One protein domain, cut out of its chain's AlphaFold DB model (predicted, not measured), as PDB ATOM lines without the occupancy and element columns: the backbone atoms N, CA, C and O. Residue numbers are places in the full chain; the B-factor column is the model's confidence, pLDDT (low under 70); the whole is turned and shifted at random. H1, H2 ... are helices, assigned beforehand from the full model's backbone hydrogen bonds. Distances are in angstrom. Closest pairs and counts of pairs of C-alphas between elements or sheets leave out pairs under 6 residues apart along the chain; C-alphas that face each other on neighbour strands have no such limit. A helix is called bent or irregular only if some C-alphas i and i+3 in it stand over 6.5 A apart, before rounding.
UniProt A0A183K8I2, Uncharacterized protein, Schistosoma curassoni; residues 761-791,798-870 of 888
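This is residues 761 to 791 and 798 to 870 of the 888 residues of an uncharacterized protein of Schistosoma curassoni (UniProt A0A183K8I2). One long helix, H3, runs along the longest axis of the domain, and a body of loops covers part of one side of it, with two short helices, H1 and H2, set in that body well away from each other. The last residues of H3 and the tail after it, residues 859 to 870, stick out from the body. The printed part has 104 residues with three named helices, in the order H1, H2, H3, and no named strand; its class is all helix, though under half of the residues, 43 of 104, are in named elements. The whole is loose, with a radius of gyration of the C-alphas of 16.4 A, and elongated, spanning 52 by 30 by 26 A.

From Leu 761 the printed part goes into H1, residues 765 to 771. After it comes a stretch with no named element, residues 772 to 791, in which residues 773 to 774 pair with residues 817 to 818, parallel, as a pairing too short to be named. Beyond the cut, residues 798 to 820 also hold no named element, and they lead to H2, residues 821 to 826. H1 and H2 are apart, with no C-alpha of the one within 8 A of the other. A short link of 6 residues joins H2 to H3, residues 833 to 862. By the same distance of 8 A, H3 is apart from H2 and apart from H1. In H1, H2 and H3 every O i to N i+4 pair is within hydrogen-bond range.

H1, Pro 765 to Phe 771, begins at C-alpha 765 (138.876, 125.430, 82.000) and is 10.3 A from first to last C-alpha. It is neither bent nor irregular, but only just: C-alphas 768 and 771 are 6.0 A apart. H2, Phe 821 to Phe 826, begins at C-alpha 821 (157.414, 122.966, 90.893). H3, Asp 833 to Arg 862, is the longest helix with 30 residues and 42.7 A, and it ends at C-alpha 862 (130.615, 114.025, 85.639).

The two C-alphas farthest apart are those of Asn 832 and Ser 868, at 53.9 A. Residues 859 to 870, of which 859 to 862 belong to H3, stand free; the body without them has 92 residues and spans 39 by 30 by 24 A. Residues 792 to 797 are not printed, and C-alphas 791 and 798 are 10.9 A apart across this cut, which falls in the link from H1 to H2. The mean pLDDT of the printed part is 79.9, and it is under 70 at residue 780, residues 782 to 791, 798 to 799 and 864 to 870.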
ATOM      1  N   LEU A 761     142.051 120.157  86.478       85.38
ATOM      2  CA  LEU A 761     141.559 121.479  86.091       85.38
ATOM      3  C   LEU A 761     141.533 121.707  84.572       85.38
ATOM      4  O   LEU A 761     140.750 122.533  84.108       85.38
ATOM      5  N   GLU A 762     142.315 120.973  83.774       81.62
ATOM      6  CA  GLU A 762     142.214 121.039  82.305       81.62
ATOM      7  C   GLU A 762     140.843 120.615  81.784       81.62
ATOM      8  O   GLU A 762     140.366 121.138  80.778       81.62
ATOM      9  N   ASN A 763     140.181 119.711  82.502       78.25
ATOM     10  CA  ASN A 763     138.840 119.263  82.153       78.25
ATOM     11  C   ASN A 763     137.757 120.300  82.494       78.25
ATOM     12  O   ASN A 763     136.605 120.116  82.103       78.25
ATOM     13  N   VAL A 764     138.101 121.363  83.235       83.19
ATOM     14  CA  VAL A 764     137.167 122.406  83.682       83.19
ATOM     15  C   VAL A 764     137.798 123.804  83.527       83.19
ATOM     16  O   VAL A 764     138.062 124.494  84.517       83.19
ATOM     17  N   PRO A 765     138.045 124.257  82.282       81.06
ATOM     18  CA  PRO A 765     138.876 125.430  82.000       81.06
ATOM     19  C   PRO A 765     138.326 126.739  82.584       81.06
ATOM     20  O   PRO A 765     139.103 127.587  83.005       81.06
ATOM     21  N   VAL A 766     137.001 126.888  82.686       81.88
ATOM     22  CA  VAL A 766     136.368 128.091  83.259       81.88
ATOM     23  C   VAL A 766     136.744 128.266  84.734       81.88
ATOM     24  O   VAL A 766     137.204 129.330  85.135       81.88
ATOM     25  N   ILE A 767     136.643 127.197  85.535       82.50
ATOM     26  CA  ILE A 767     137.003 127.239  86.962       82.50
ATOM     27  C   ILE A 767     138.502 127.515  87.128       82.50
ATOM     28  O   ILE A 767     138.904 128.292  87.998       82.50
ATOM     29  N   ARG A 768     139.328 126.890  86.279       83.75
ATOM     30  CA  ARG A 768     140.780 127.090  86.265       83.75
ATOM     31  C   ARG A 768     141.148 128.560  86.054       83.75
ATOM     32  O   ARG A 768     142.027 129.050  86.752       83.75
ATOM     33  N   GLU A 769     140.510 129.242  85.106       82.75
ATOM     34  CA  GLU A 769     140.841 130.630  84.755       82.75
ATOM     35  C   GLU A 769     140.248 131.666  85.728       82.75
ATOM     36  O   GLU A 769     140.877 132.695  85.967       82.75
ATOM     37  N   GLU A 770     139.076 131.407  86.320       83.75
ATOM     38  CA  GLU A 770     138.398 132.363  87.213       83.75
ATOM     39  C   GLU A 770     138.904 132.332  88.666       83.75
ATOM     40  O   GLU A 770     139.044 133.376  89.316       83.75
ATOM     41  N   PHE A 771     139.163 131.137  89.209       83.25
ATOM     42  CA  PHE A 771     139.435 130.974  90.641       83.25
ATOM     43  C   PHE A 771     140.919 130.783  90.951       83.25
ATOM     44  O   PHE A 771     141.404 131.340  91.941       83.25
ATOM     45  N   PHE A 772     141.642 130.036  90.113       88.50
ATOM     46  CA  PHE A 772     143.018 129.632  90.391       88.50
ATOM     47  C   PHE A 772     144.054 130.617  89.850       88.50
ATOM     48  O   PHE A 772     143.909 131.215  88.787       88.50
ATOM     49  N   ILE A 773     145.159 130.742  90.585       87.56
ATOM     50  CA  ILE A 773     146.346 131.485  90.161       87.56
ATOM     51  C   ILE A 773     147.482 130.489  89.981       87.56
ATOM     52  O   ILE A 773     147.916 129.861  90.942       87.56
ATOM     53  N   ILE A 774     147.994 130.379  88.758       86.69
ATOM     54  CA  ILE A 774     149.113 129.489  88.436       86.69
ATOM     55  C   ILE A 774     150.425 130.283  88.529       86.69
ATOM     56  O   ILE A 774     150.562 131.369  87.947       86.69
ATOM     57  N   GLY A 775     151.374 129.766  89.310       83.50
ATOM     58  CA  GLY A 775     152.730 130.300  89.433       83.50
ATOM     59  C   GLY A 775     153.577 130.042  88.184       83.50
ATOM     60  O   GLY A 775     153.323 129.103  87.432       83.50
ATOM     61  N   TYR A 776     154.603 130.865  87.969       80.94
ATOM     62  CA  TYR A 776     155.562 130.685  86.871       80.94
ATOM     63  C   TYR A 776     156.978 130.393  87.378       80.94
ATOM     64  O   TYR A 776     157.319 130.637  88.538       80.94
ATOM     65  N   ALA A 777     157.815 129.848  86.495       76.94
ATOM     66  CA  ALA A 777     159.210 129.560  86.799       76.94
ATOM     67  C   ALA A 777     159.962 130.827  87.255       76.94
ATOM     68  O   ALA A 777     159.854 131.886  86.636       76.94
ATOM     69  N   PHE A 778     160.745 130.702  88.333       73.56
ATOM     70  CA  PHE A 778     161.578 131.773  88.910       73.56
ATOM     71  C   PHE A 778     160.835 133.069  89.266       73.56
ATOM     72  O   PHE A 778     161.433 134.154  89.244       73.56
ATOM     73  N   GLU A 779     159.550 132.959  89.595       74.25
ATOM     74  CA  GLU A 779     158.723 134.078  90.026       74.25
ATOM     75  C   GLU A 779     159.358 134.810  91.221       74.25
ATOM     76  O   GLU A 779     159.531 134.246  92.302       74.25
ATOM     77  N   LYS A 780     159.736 136.082  91.022       68.19
ATOM     78  CA  LYS A 780     160.249 136.930  92.105       68.19
ATOM     79  C   LYS A 780     159.094 137.258  93.043       68.19
ATOM     80  O   LYS A 780     158.179 137.963  92.640       68.19
ATOM     81  N   LYS A 781     159.180 136.787  94.282       71.56
ATOM     82  CA  LYS A 781     158.246 137.155  95.345       71.56
ATOM     83  C   LYS A 781     158.819 138.344  96.112       71.56
ATOM     84  O   LYS A 781     159.915 138.234  96.669       71.56
ATOM     85  N   SER A 782     158.122 139.471  96.127       57.94
ATOM     86  CA  SER A 782     158.567 140.655  96.872       57.94
ATOM     87  C   SER A 782     158.375 140.470  98.394       57.94
ATOM     88  O   SER A 782     157.491 139.721  98.812       57.94
ATOM     89  N   PRO A 783     159.177 141.126  99.259       54.72
ATOM     90  CA  PRO A 783     158.943 141.137 100.711       54.72
ATOM     91  C   PRO A 783     157.604 141.788 101.102       54.72
ATOM     92  O   PRO A 783     157.098 141.552 102.194       54.72
ATOM     93  N   GLU A 784     157.036 142.591 100.200       47.62
ATOM     94  CA  GLU A 784     155.740 143.276 100.309       47.62
ATOM     95  C   GLU A 784     154.539 142.318 100.123       47.62
ATOM     96  O   GLU A 784     153.396 142.684 100.392       47.62
ATOM     97  N   GLU A 785     154.781 141.071  99.701       53.25
ATOM     98  CA  GLU A 785     153.784 139.990  99.614       53.25
ATOM     99  C   GLU A 785     153.654 139.168 100.915       53.25
ATOM    100  O   GLU A 785     152.839 138.245 100.972       53.25
ATOM    101  N   GLU A 786     154.439 139.461 101.963       57.50
ATOM    102  CA  GLU A 786     154.201 138.909 103.305       57.50
ATOM    103  C   GLU A 786     152.988 139.605 103.936       57.50
ATOM    104  O   GLU A 786     152.999 140.822 104.132       57.50
ATOM    105  N   LEU A 787     151.946 138.832 104.267       56.41
ATOM    106  CA  LEU A 787     150.653 139.348 104.739       56.41
ATOM    107  C   LEU A 787     150.794 140.307 105.938       56.41
ATOM    108  O   LEU A 787     150.008 141.241 106.070       56.41
ATOM    109  N   GLY A 788     151.818 140.105 106.778       52.19
ATOM    110  CA  GLY A 788     152.108 140.918 107.960       52.19
ATOM    111  C   GLY A 788     152.748 142.294 107.710       52.19
ATOM    112  O   GLY A 788     152.885 143.055 108.664       52.19
ATOM    113  N   LYS A 789     153.147 142.637 106.473       49.34
ATOM    114  CA  LYS A 789     153.809 143.923 106.137       49.34
ATOM    115  C   LYS A 789     152.986 144.849 105.233       49.34
ATOM    116  O   LYS A 789     153.453 145.934 104.900       49.34
ATOM    117  N   GLN A 790     151.777 144.452 104.838       52.78
ATOM    118  CA  GLN A 790     150.892 145.311 104.047       52.78
ATOM    119  C   GLN A 790     150.118 146.262 104.970       52.78
ATOM    120  O   GLN A 790     149.251 145.825 105.728       52.78
ATOM    121  N   GLU A 791     150.418 147.565 104.907       46.59
ATOM    122  CA  GLU A 791     149.605 148.594 105.566       46.59
ATOM    123  C   GLU A 791     148.152 148.521 105.066       46.59
ATOM    124  O   GLU A 791     147.868 148.396 103.871       46.59
ATOM    125  N   ARG A 798     143.046 144.341  97.155       57.44
ATOM    126  CA  ARG A 798     144.284 143.603  97.433       57.44
ATOM    127  C   ARG A 798     144.589 142.644  96.282       57.44
ATOM    128  O   ARG A 798     143.736 141.845  95.893       57.44
ATOM    129  N   ASN A 799     145.824 142.664  95.791       64.19
ATOM    130  CA  ASN A 799     146.313 141.594  94.929       64.19
ATOM    131  C   ASN A 799     146.337 140.287  95.735       64.19
ATOM    132  O   ASN A 799     146.861 140.248  96.847       64.19
ATOM    133  N   ARG A 800     145.751 139.214  95.185       72.94
ATOM    134  CA  ARG A 800     145.744 137.893  95.833       72.94
ATOM    135  C   ARG A 800     147.196 137.424  96.056       72.94
ATOM    136  O   ARG A 800     147.966 137.447  95.091       72.94
ATOM    137  N   PRO A 801     147.579 136.978  97.271       79.94
ATOM    138  CA  PRO A 801     148.942 136.536  97.554       79.94
ATOM    139  C   PRO A 801     149.352 135.399  96.621       79.94
ATOM    140  O   PRO A 801     148.611 134.431  96.443       79.94
ATOM    141  N   ARG A 802     150.547 135.486  96.039       85.50
ATOM    142  CA  ARG A 802     151.080 134.448  95.146       85.50
ATOM    143  C   ARG A 802     151.942 133.456  95.924       85.50
ATOM    144  O   ARG A 802     153.028 133.117  95.489       85.50
ATOM    145  N   ARG A 803     151.505 133.025  97.108       84.44
ATOM    146  CA  ARG A 803     152.160 131.978  97.910       84.44
ATOM    147  C   ARG A 803     151.103 131.183  98.663       84.44
ATOM    148  O   ARG A 803     150.078 131.742  99.043       84.44
ATOM    149  N   VAL A 804     151.371 129.901  98.901       86.56
ATOM    150  CA  VAL A 804     150.476 129.043  99.698       86.56
ATOM    151  C   VAL A 804     150.642 129.330 101.192       86.56
ATOM    152  O   VAL A 804     149.653 129.502 101.902       86.56
ATOM    153  N   LEU A 805     151.893 129.420 101.653       87.56
ATOM    154  CA  LEU A 805     152.274 129.668 103.045       87.56
ATOM    155  C   LEU A 805     153.254 130.850 103.147       87.56
ATOM    156  O   LEU A 805     153.873 131.245 102.150       87.56
ATOM    157  N   SER A 806     153.417 131.379 104.358       85.62
ATOM    158  CA  SER A 806     154.477 132.326 104.720       85.62
ATOM    159  C   SER A 806     155.883 131.746 104.502       85.62
ATOM    160  O   SER A 806     156.060 130.542 104.311       85.62
ATOM    161  N   SER A 807     156.910 132.601 104.506       83.12
ATOM    162  CA  SER A 807     158.317 132.208 104.287       83.12
ATOM    163  C   SER A 807     158.845 131.222 105.340       83.12
ATOM    164  O   SER A 807     159.645 130.349 105.005       83.12
ATOM    165  N   ASP A 808     158.342 131.312 106.570       82.38
ATOM    166  CA  ASP A 808     158.613 130.422 107.705       82.38
ATOM    167  C   ASP A 808     157.655 129.212 107.789       82.38
ATOM    168  O   ASP A 808     157.843 128.327 108.623       82.38
ATOM    169  N   GLY A 809     156.641 129.146 106.918       83.44
ATOM    170  CA  GLY A 809     155.710 128.021 106.808       83.44
ATOM    171  C   GLY A 809     154.680 127.922 107.935       83.44
ATOM    172  O   GLY A 809     154.095 126.851 108.121       83.44
ATOM    173  N   THR A 810     154.475 128.997 108.702       85.62
ATOM    174  CA  THR A 810     153.584 129.025 109.872       85.62
ATOM    175  C   THR A 810     152.192 129.574 109.563       85.62
ATOM    176  O   THR A 810     151.213 129.083 110.127       85.62
ATOM    177  N   GLU A 811     152.082 130.532 108.641       84.62
ATOM    178  CA  GLU A 811     150.829 131.190 108.279       84.62
ATOM    179  C   GLU A 811     150.338 130.762 106.894       84.62
ATOM    180  O   GLU A 811     151.113 130.545 105.961       84.62
ATOM    181  N   PHE A 812     149.017 130.657 106.756       86.75
ATOM    182  CA  PHE A 812     148.350 130.298 105.510       86.75
ATOM    183  C   PHE A 812     147.953 131.540 104.712       86.75
ATOM    184  O   PHE A 812     147.276 132.417 105.244       86.75
ATOM    185  N   TYR A 813     148.355 131.613 103.440       86.69
ATOM    186  CA  TYR A 813     148.164 132.807 102.609       86.69
ATOM    187  C   TYR A 813     147.092 132.625 101.531       86.69
ATOM    188  O   TYR A 813     146.177 133.443 101.443       86.69
ATOM    189  N   ASN A 814     147.186 131.593 100.684       86.75
ATOM    190  CA  ASN A 814     146.260 131.438  99.557       86.75
ATOM    191  C   ASN A 814     146.068 129.973  99.132       86.75
ATOM    192  O   ASN A 814     147.000 129.342  98.636       86.75
ATOM    193  N   LEU A 815     144.833 129.461  99.253       88.44
ATOM    194  CA  LEU A 815     144.463 128.104  98.818       88.44
ATOM    195  C   LEU A 815     144.512 127.940  97.300       88.44
ATOM    196  O   LEU A 815     144.843 126.878  96.787       88.44
ATOM    197  N   TRP A 816     144.119 128.995  96.588       89.25
ATOM    198  CA  TRP A 816     143.855 128.971  95.151       89.25
ATOM    199  C   TRP A 816     145.110 129.244  94.321       89.25
ATOM    200  O   TRP A 816     145.045 129.313  93.094       89.25
ATOM    201  N   PHE A 817     146.255 129.427  94.979       89.69
ATOM    202  CA  PHE A 817     147.543 129.544  94.317       89.69
ATOM    203  C   PHE A 817     148.155 128.157  94.110       89.69
ATOM    204  O   PHE A 817     148.422 127.441  95.072       89.69
ATOM    205  N   ILE A 818     148.417 127.804  92.853       89.94
ATOM    206  CA  ILE A 818     149.145 126.589  92.485       89.94
ATOM    207  C   ILE A 818     150.599 126.990  92.203       89.94
ATOM    208  O   ILE A 818     150.855 127.652  91.190       89.94
ATOM    209  N   PRO A 819     151.554 126.630  93.081       89.75
ATOM    210  CA  PRO A 819     152.956 126.973  92.891       89.75
ATOM    211  C   PRO A 819     153.550 126.212  91.705       89.75
ATOM    212  O   PRO A 819     153.192 125.068  91.424       89.75
ATOM    213  N   HIS A 820     154.517 126.835  91.038       87.12
ATOM    214  CA  HIS A 820     155.349 126.132  90.066       87.12
ATOM    215  C   HIS A 820     156.281 125.147  90.795       87.12
ATOM    216  O   HIS A 820     156.755 125.458  91.889       87.12
ATOM    217  N   PHE A 821     156.611 123.992  90.203       88.00
ATOM    218  CA  PHE A 821     157.414 122.966  90.893       88.00
ATOM    219  C   PHE A 821     158.772 123.482  91.395       88.00
ATOM    220  O   PHE A 821     159.191 123.131  92.492       88.00
ATOM    221  N   ILE A 822     159.421 124.379  90.641       86.88
ATOM    222  CA  ILE A 822     160.677 125.041  91.046       86.88
ATOM    223  C   ILE A 822     160.515 125.769  92.391       86.88
ATOM    224  O   ILE A 822     161.403 125.704  93.233       86.88
ATOM    225  N   GLU A 823     159.374 126.420  92.639       87.12
ATOM    226  CA  GLU A 823     159.109 127.075  93.928       87.12
ATOM    227  C   GLU A 823     159.084 126.041  95.064       87.12
ATOM    228  O   GLU A 823     159.717 126.238  96.101       87.12
ATOM    229  N   VAL A 824     158.438 124.893  94.837       90.50
ATOM    230  CA  VAL A 824     158.370 123.784  95.802       90.50
ATOM    231  C   VAL A 824     159.746 123.153  96.049       90.50
ATOM    232  O   VAL A 824     160.047 122.761  97.179       90.50
ATOM    233  N   LEU A 825     160.619 123.094  95.036       88.81
ATOM    234  CA  LEU A 825     161.985 122.586  95.201       88.81
ATOM    235  C   LEU A 825     162.772 123.391  96.240       88.81
ATOM    236  O   LEU A 825     163.489 122.792  97.045       88.81
ATOM    237  N   PHE A 826     162.611 124.717  96.263       87.00
ATOM    238  CA  PHE A 826     163.393 125.622  97.112       87.00
ATOM    239  C   PHE A 826     162.678 126.084  98.388       87.00
ATOM    240  O   PHE A 826     163.342 126.575  99.308       87.00
ATOM    241  N   VAL A 827     161.356 125.905  98.491       87.19
ATOM    242  CA  VAL A 827     160.589 126.341  99.666       87.19
ATOM    243  C   VAL A 827     161.168 125.736 100.954       87.19
ATOM    244  O   VAL A 827     161.556 124.562 101.001       87.19
ATOM    245  N   PHE A 828     161.285 126.574 101.985       88.94
ATOM    246  CA  PHE A 828     161.796 126.240 103.322       88.94
ATOM    247  C   PHE A 828     163.248 125.733 103.421       88.94
ATOM    248  O   PHE A 828     163.689 125.437 104.527       88.94
ATOM    249  N   ARG A 829     164.042 125.689 102.334       85.56
ATOM    250  CA  ARG A 829     165.456 125.231 102.398       85.56
ATOM    251  C   ARG A 829     166.343 126.066 103.337       85.56
ATOM    252  O   ARG A 829     167.365 125.573 103.799       85.56
ATOM    253  N   HIS A 830     165.961 127.314 103.609       83.56
ATOM    254  CA  HIS A 830     166.678 128.225 104.503       83.56
ATOM    255  C   HIS A 830     166.370 127.998 105.995       83.56
ATOM    256  O   HIS A 830     167.088 128.517 106.845       83.56
ATOM    257  N   LEU A 831     165.314 127.244 106.321       86.75
ATOM    258  CA  LEU A 831     164.943 126.933 107.701       86.75
ATOM    259  C   LEU A 831     165.844 125.825 108.282       86.75
ATOM    260  O   LEU A 831     166.625 125.178 107.576       86.75
ATOM    261  N   ASN A 832     165.750 125.601 109.594       87.38
ATOM    262  CA  ASN A 832     166.298 124.389 110.205       87.38
ATOM    263  C   ASN A 832     165.465 123.157 109.797       87.38
ATOM    264  O   ASN A 832     164.348 123.292 109.288       87.38
ATOM    265  N   ASP A 833     166.016 121.956 109.984       85.56
ATOM    266  CA  ASP A 833     165.394 120.745 109.442       85.56
ATOM    267  C   ASP A 833     164.015 120.454 110.075       85.56
ATOM    268  O   ASP A 833     163.071 120.111 109.355       85.56
ATOM    269  N   GLU A 834     163.833 120.748 111.368       88.69
ATOM    270  CA  GLU A 834     162.554 120.577 112.067       88.69
ATOM    271  C   GLU A 834     161.455 121.515 111.528       88.69
ATOM    272  O   GLU A 834     160.348 121.065 111.192       88.69
ATOM    273  N   ALA A 835     161.739 122.817 111.391       89.44
ATOM    274  CA  ALA A 835     160.766 123.777 110.868       89.44
ATOM    275  C   ALA A 835     160.478 123.535 109.381       89.44
ATOM    276  O   ALA A 835     159.316 123.588 108.971       89.44
ATOM    277  N   CYS A 836     161.499 123.181 108.588       90.94
ATOM    278  CA  CYS A 836     161.334 122.769 107.191       90.94
ATOM    279  C   CYS A 836     160.377 121.573 107.082       90.94
ATOM    280  O   CYS A 836     159.402 121.613 106.325       90.94
ATOM    281  N   THR A 837     160.592 120.540 107.902       91.75
ATOM    282  CA  THR A 837     159.730 119.356 107.952       91.75
ATOM    283  C   THR A 837     158.286 119.729 108.286       91.75
ATOM    284  O   THR A 837     157.351 119.256 107.632       91.75
ATOM    285  N   LYS A 838     158.081 120.587 109.291       92.31
ATOM    286  CA  LYS A 838     156.745 121.040 109.699       92.31
ATOM    287  C   LYS A 838     156.043 121.814 108.579       92.31
ATOM    288  O   LYS A 838     154.901 121.482 108.257       92.31
ATOM    289  N   GLY A 839     156.729 122.774 107.956       92.56
ATOM    290  CA  GLY A 839     156.195 123.579 106.852       92.56
ATOM    291  C   GLY A 839     155.820 122.731 105.634       92.56
ATOM    292  O   GLY A 839     154.699 122.826 105.131       92.56
ATOM    293  N   LEU A 840     156.703 121.819 105.211       94.81
ATOM    294  CA  LEU A 840     156.431 120.905 104.094       94.81
ATOM    295  C   LEU A 840     155.255 119.960 104.387       94.81
ATOM    296  O   LEU A 840     154.401 119.758 103.525       94.81
ATOM    297  N   ARG A 841     155.153 119.407 105.605       94.75
ATOM    298  CA  ARG A 841     154.013 118.549 105.987       94.75
ATOM    299  C   ARG A 841     152.688 119.312 105.959       94.75
ATOM    300  O   ARG A 841     151.685 118.749 105.520       94.75
ATOM    301  N   LEU A 842     152.667 120.562 106.424       93.94
ATOM    302  CA  LEU A 842     151.473 121.412 106.362       93.94
ATOM    303  C   LEU A 842     151.077 121.695 104.910       93.94
ATOM    304  O   LEU A 842     149.924 121.472 104.543       93.94
ATOM    305  N   MET A 843     152.039 122.081 104.071       94.81
ATOM    306  CA  MET A 843     151.805 122.332 102.648       94.81
ATOM    307  C   MET A 843     151.267 121.091 101.921       94.81
ATOM    308  O   MET A 843     150.298 121.196 101.173       94.81
ATOM    309  N   ALA A 844     151.834 119.909 102.183       94.75
ATOM    310  CA  ALA A 844     151.372 118.647 101.603       94.75
ATOM    311  C   ALA A 844     149.937 118.294 102.021       94.75
ATOM    312  O   ALA A 844     149.147 117.846 101.192       94.75
ATOM    313  N   ARG A 845     149.571 118.518 103.292       94.69
ATOM    314  CA  ARG A 845     148.200 118.294 103.783       94.69
ATOM    315  C   ARG A 845     147.193 119.213 103.098       94.69
ATOM    316  O   ARG A 845     146.132 118.743 102.703       94.69
ATOM    317  N   ILE A 846     147.535 120.492 102.941       94.06
ATOM    318  CA  ILE A 846     146.685 121.474 102.256       94.06
ATOM    319  C   ILE A 846     146.503 121.081 100.785       94.06
ATOM    320  O   ILE A 846     145.371 121.025 100.307       94.06
ATOM    321  N   ALA A 847     147.597 120.755 100.089       93.88
ATOM    322  CA  ALA A 847     147.557 120.354  98.684       93.88
ATOM    323  C   ALA A 847     146.707 119.090  98.471       93.88
ATOM    324  O   ALA A 847     145.878 119.062  97.565       93.88
ATOM    325  N   ARG A 848     146.864 118.070  99.328       93.88
ATOM    326  CA  ARG A 848     146.063 116.835  99.264       93.88
ATOM    327  C   ARG A 848     144.582 117.080  99.525       93.88
ATOM    328  O   ARG A 848     143.756 116.609  98.759       93.88
ATOM    329  N   ALA A 849     144.245 117.868 100.546       94.12
ATOM    330  CA  ALA A 849     142.849 118.202 100.817       94.12
ATOM    331  C   ALA A 849     142.196 118.925  99.626       94.12
ATOM    332  O   ALA A 849     141.069 118.612  99.253       94.12
ATOM    333  N   LEU A 850     142.915 119.861  98.993       93.12
ATOM    334  CA  LEU A 850     142.444 120.539  97.785       93.12
ATOM    335  C   LEU A 850     142.278 119.570  96.605       93.12
ATOM    336  O   LEU A 850     141.283 119.650  95.887       93.12
ATOM    337  N   HIS A 851     143.233 118.659  96.414       93.44
ATOM    338  CA  HIS A 851     143.177 117.612  95.392       93.44
ATOM    339  C   HIS A 851     141.934 116.729  95.558       93.44
ATOM    340  O   HIS A 851     141.148 116.629  94.614       93.44
ATOM    341  N   ASP A 852     141.690 116.202  96.759       92.25
ATOM    342  CA  ASP A 852     140.533 115.351  97.057       92.25
ATOM    343  C   ASP A 852     139.205 116.090  96.824       92.25
ATOM    344  O   ASP A 852     138.283 115.547  96.209       92.25
ATOM    345  N   ILE A 853     139.113 117.354  97.260       90.44
ATOM    346  CA  ILE A 853     137.928 118.199  97.041       90.44
ATOM    347  C   ILE A 853     137.663 118.373  95.541       90.44
ATOM    348  O   ILE A 853     136.526 118.212  95.097       90.44
ATOM    349  N   LEU A 854     138.692 118.683  94.747       89.06
ATOM    350  CA  LEU A 854     138.537 118.884  93.306       89.06
ATOM    351  C   LEU A 854     138.137 117.596  92.589       89.06
ATOM    352  O   LEU A 854     137.211 117.623  91.779       89.06
ATOM    353  N   HIS A 855     138.779 116.469  92.904       87.19
ATOM    354  CA  HIS A 855     138.417 115.174  92.324       87.19
ATOM    355  C   HIS A 855     136.988 114.782  92.671       87.19
ATOM    356  O   HIS A 855     136.240 114.382  91.779       87.19
ATOM    357  N   TYR A 856     136.574 114.969  93.925       87.69
ATOM    358  CA  TYR A 856     135.199 114.713  94.345       87.69
ATOM    359  C   TYR A 856     134.198 115.585  93.579       87.69
ATOM    360  O   TYR A 856     133.229 115.065  93.026       87.69
ATOM    361  N   LEU A 857     134.442 116.897  93.486       83.69
ATOM    362  CA  LEU A 857     133.550 117.825  92.784       83.69
ATOM    363  C   LEU A 857     133.469 117.529  91.280       83.69
ATOM    364  O   LEU A 857     132.377 117.541  90.709       83.69
ATOM    365  N   VAL A 858     134.597 117.221  90.637       82.88
ATOM    366  CA  VAL A 858     134.642 116.877  89.207       82.88
ATOM    367  C   VAL A 858     133.972 115.530  88.943       82.88
ATOM    368  O   VAL A 858     133.195 115.417  87.993       82.88
ATOM    369  N   ALA A 859     134.215 114.519  89.779       82.12
ATOM    370  CA  ALA A 859     133.545 113.225  89.675       82.12
ATOM    371  C   ALA A 859     132.029 113.370  89.872       82.12
ATOM    372  O   ALA A 859     131.254 112.871  89.057       82.12
ATOM    373  N   TYR A 860     131.604 114.120  90.891       80.56
ATOM    374  CA  TYR A 860     130.195 114.408  91.155       80.56
ATOM    375  C   TYR A 860     129.521 115.113  89.967       80.56
ATOM    376  O   TYR A 860     128.437 114.709  89.538       80.56
ATOM    377  N   ALA A 861     130.185 116.115  89.379       75.19
ATOM    378  CA  ALA A 861     129.696 116.806  88.187       75.19
ATOM    379  C   ALA A 861     129.584 115.863  86.973       75.19
ATOM    380  O   ALA A 861     128.575 115.888  86.265       75.19
ATOM    381  N   ARG A 862     130.583 114.996  86.752       73.62
ATOM    382  CA  ARG A 862     130.615 114.025  85.639       73.62
ATOM    383  C   ARG A 862     129.565 112.926  85.760       73.62
ATOM    384  O   ARG A 862     129.023 112.504  84.745       73.62
ATOM    385  N   LEU A 863     129.243 112.498  86.979       75.44
ATOM    386  CA  LEU A 863     128.178 111.525  87.234       75.44
ATOM    387  C   LEU A 863     126.774 112.095  86.970       75.44
ATOM    388  O   LEU A 863     125.786 111.370  87.086       75.44
ATOM    389  N   GLY A 864     126.661 113.384  86.618       60.12
ATOM    390  CA  GLY A 864     125.387 113.996  86.263       60.12
ATOM    391  C   GLY A 864     124.379 113.951  87.409       60.12
ATOM    392  O   GLY A 864     123.169 113.967  87.154       60.12
ATOM    393  N   ILE A 865     124.856 113.901  88.665       54.78
ATOM    394  CA  ILE A 865     124.032 114.014  89.876       54.78
ATOM    395  C   ILE A 865     123.594 115.478  89.996       54.78
ATOM    396  O   ILE A 865     123.982 116.248  90.871       54.78
ATOM    397  N   SER A 866     122.791 115.893  89.027       45.81
ATOM    398  CA  SER A 866     122.056 117.133  89.069       45.81
ATOM    399  C   SER A 866     121.113 117.076  90.269       45.81
ATOM    400  O   SER A 866     120.524 116.039  90.587       45.81
ATOM    401  N   SER A 867     120.902 118.227  90.900       48.53
ATOM    402  CA  SER A 867     119.881 118.472  91.928       48.53
ATOM    403  C   SER A 867     118.450 118.072  91.511       48.53
ATOM    404  O   SER A 867     117.511 118.175  92.297       48.53
ATOM    405  N   SER A 868     118.257 117.578  90.285       48.94
ATOM    406  CA  SER A 868     117.016 117.000  89.779       48.94
ATOM    407  C   SER A 868     116.613 115.692  90.481       48.94
ATOM    408  O   SER A 868     115.415 115.443  90.588       48.94
ATOM    409  N   LYS A 869     117.561 114.911  91.032       46.91
ATOM    410  CA  LYS A 869     117.290 113.636  91.740       46.91
ATOM    411  C   LYS A 869     117.233 113.730  93.273       46.91
ATOM    412  O   LYS A 869     117.000 112.719  93.926       46.91
ATOM    413  N   ALA A 870     117.418 114.916  93.854       49.62
ATOM    414  CA  ALA A 870     117.212 115.117  95.288       49.62
ATOM    415  C   ALA A 870     115.706 115.111  95.605       49.62
ATOM    416  O   ALA A 870     114.933 115.839  94.965       49.62
TER     417      ALA A 870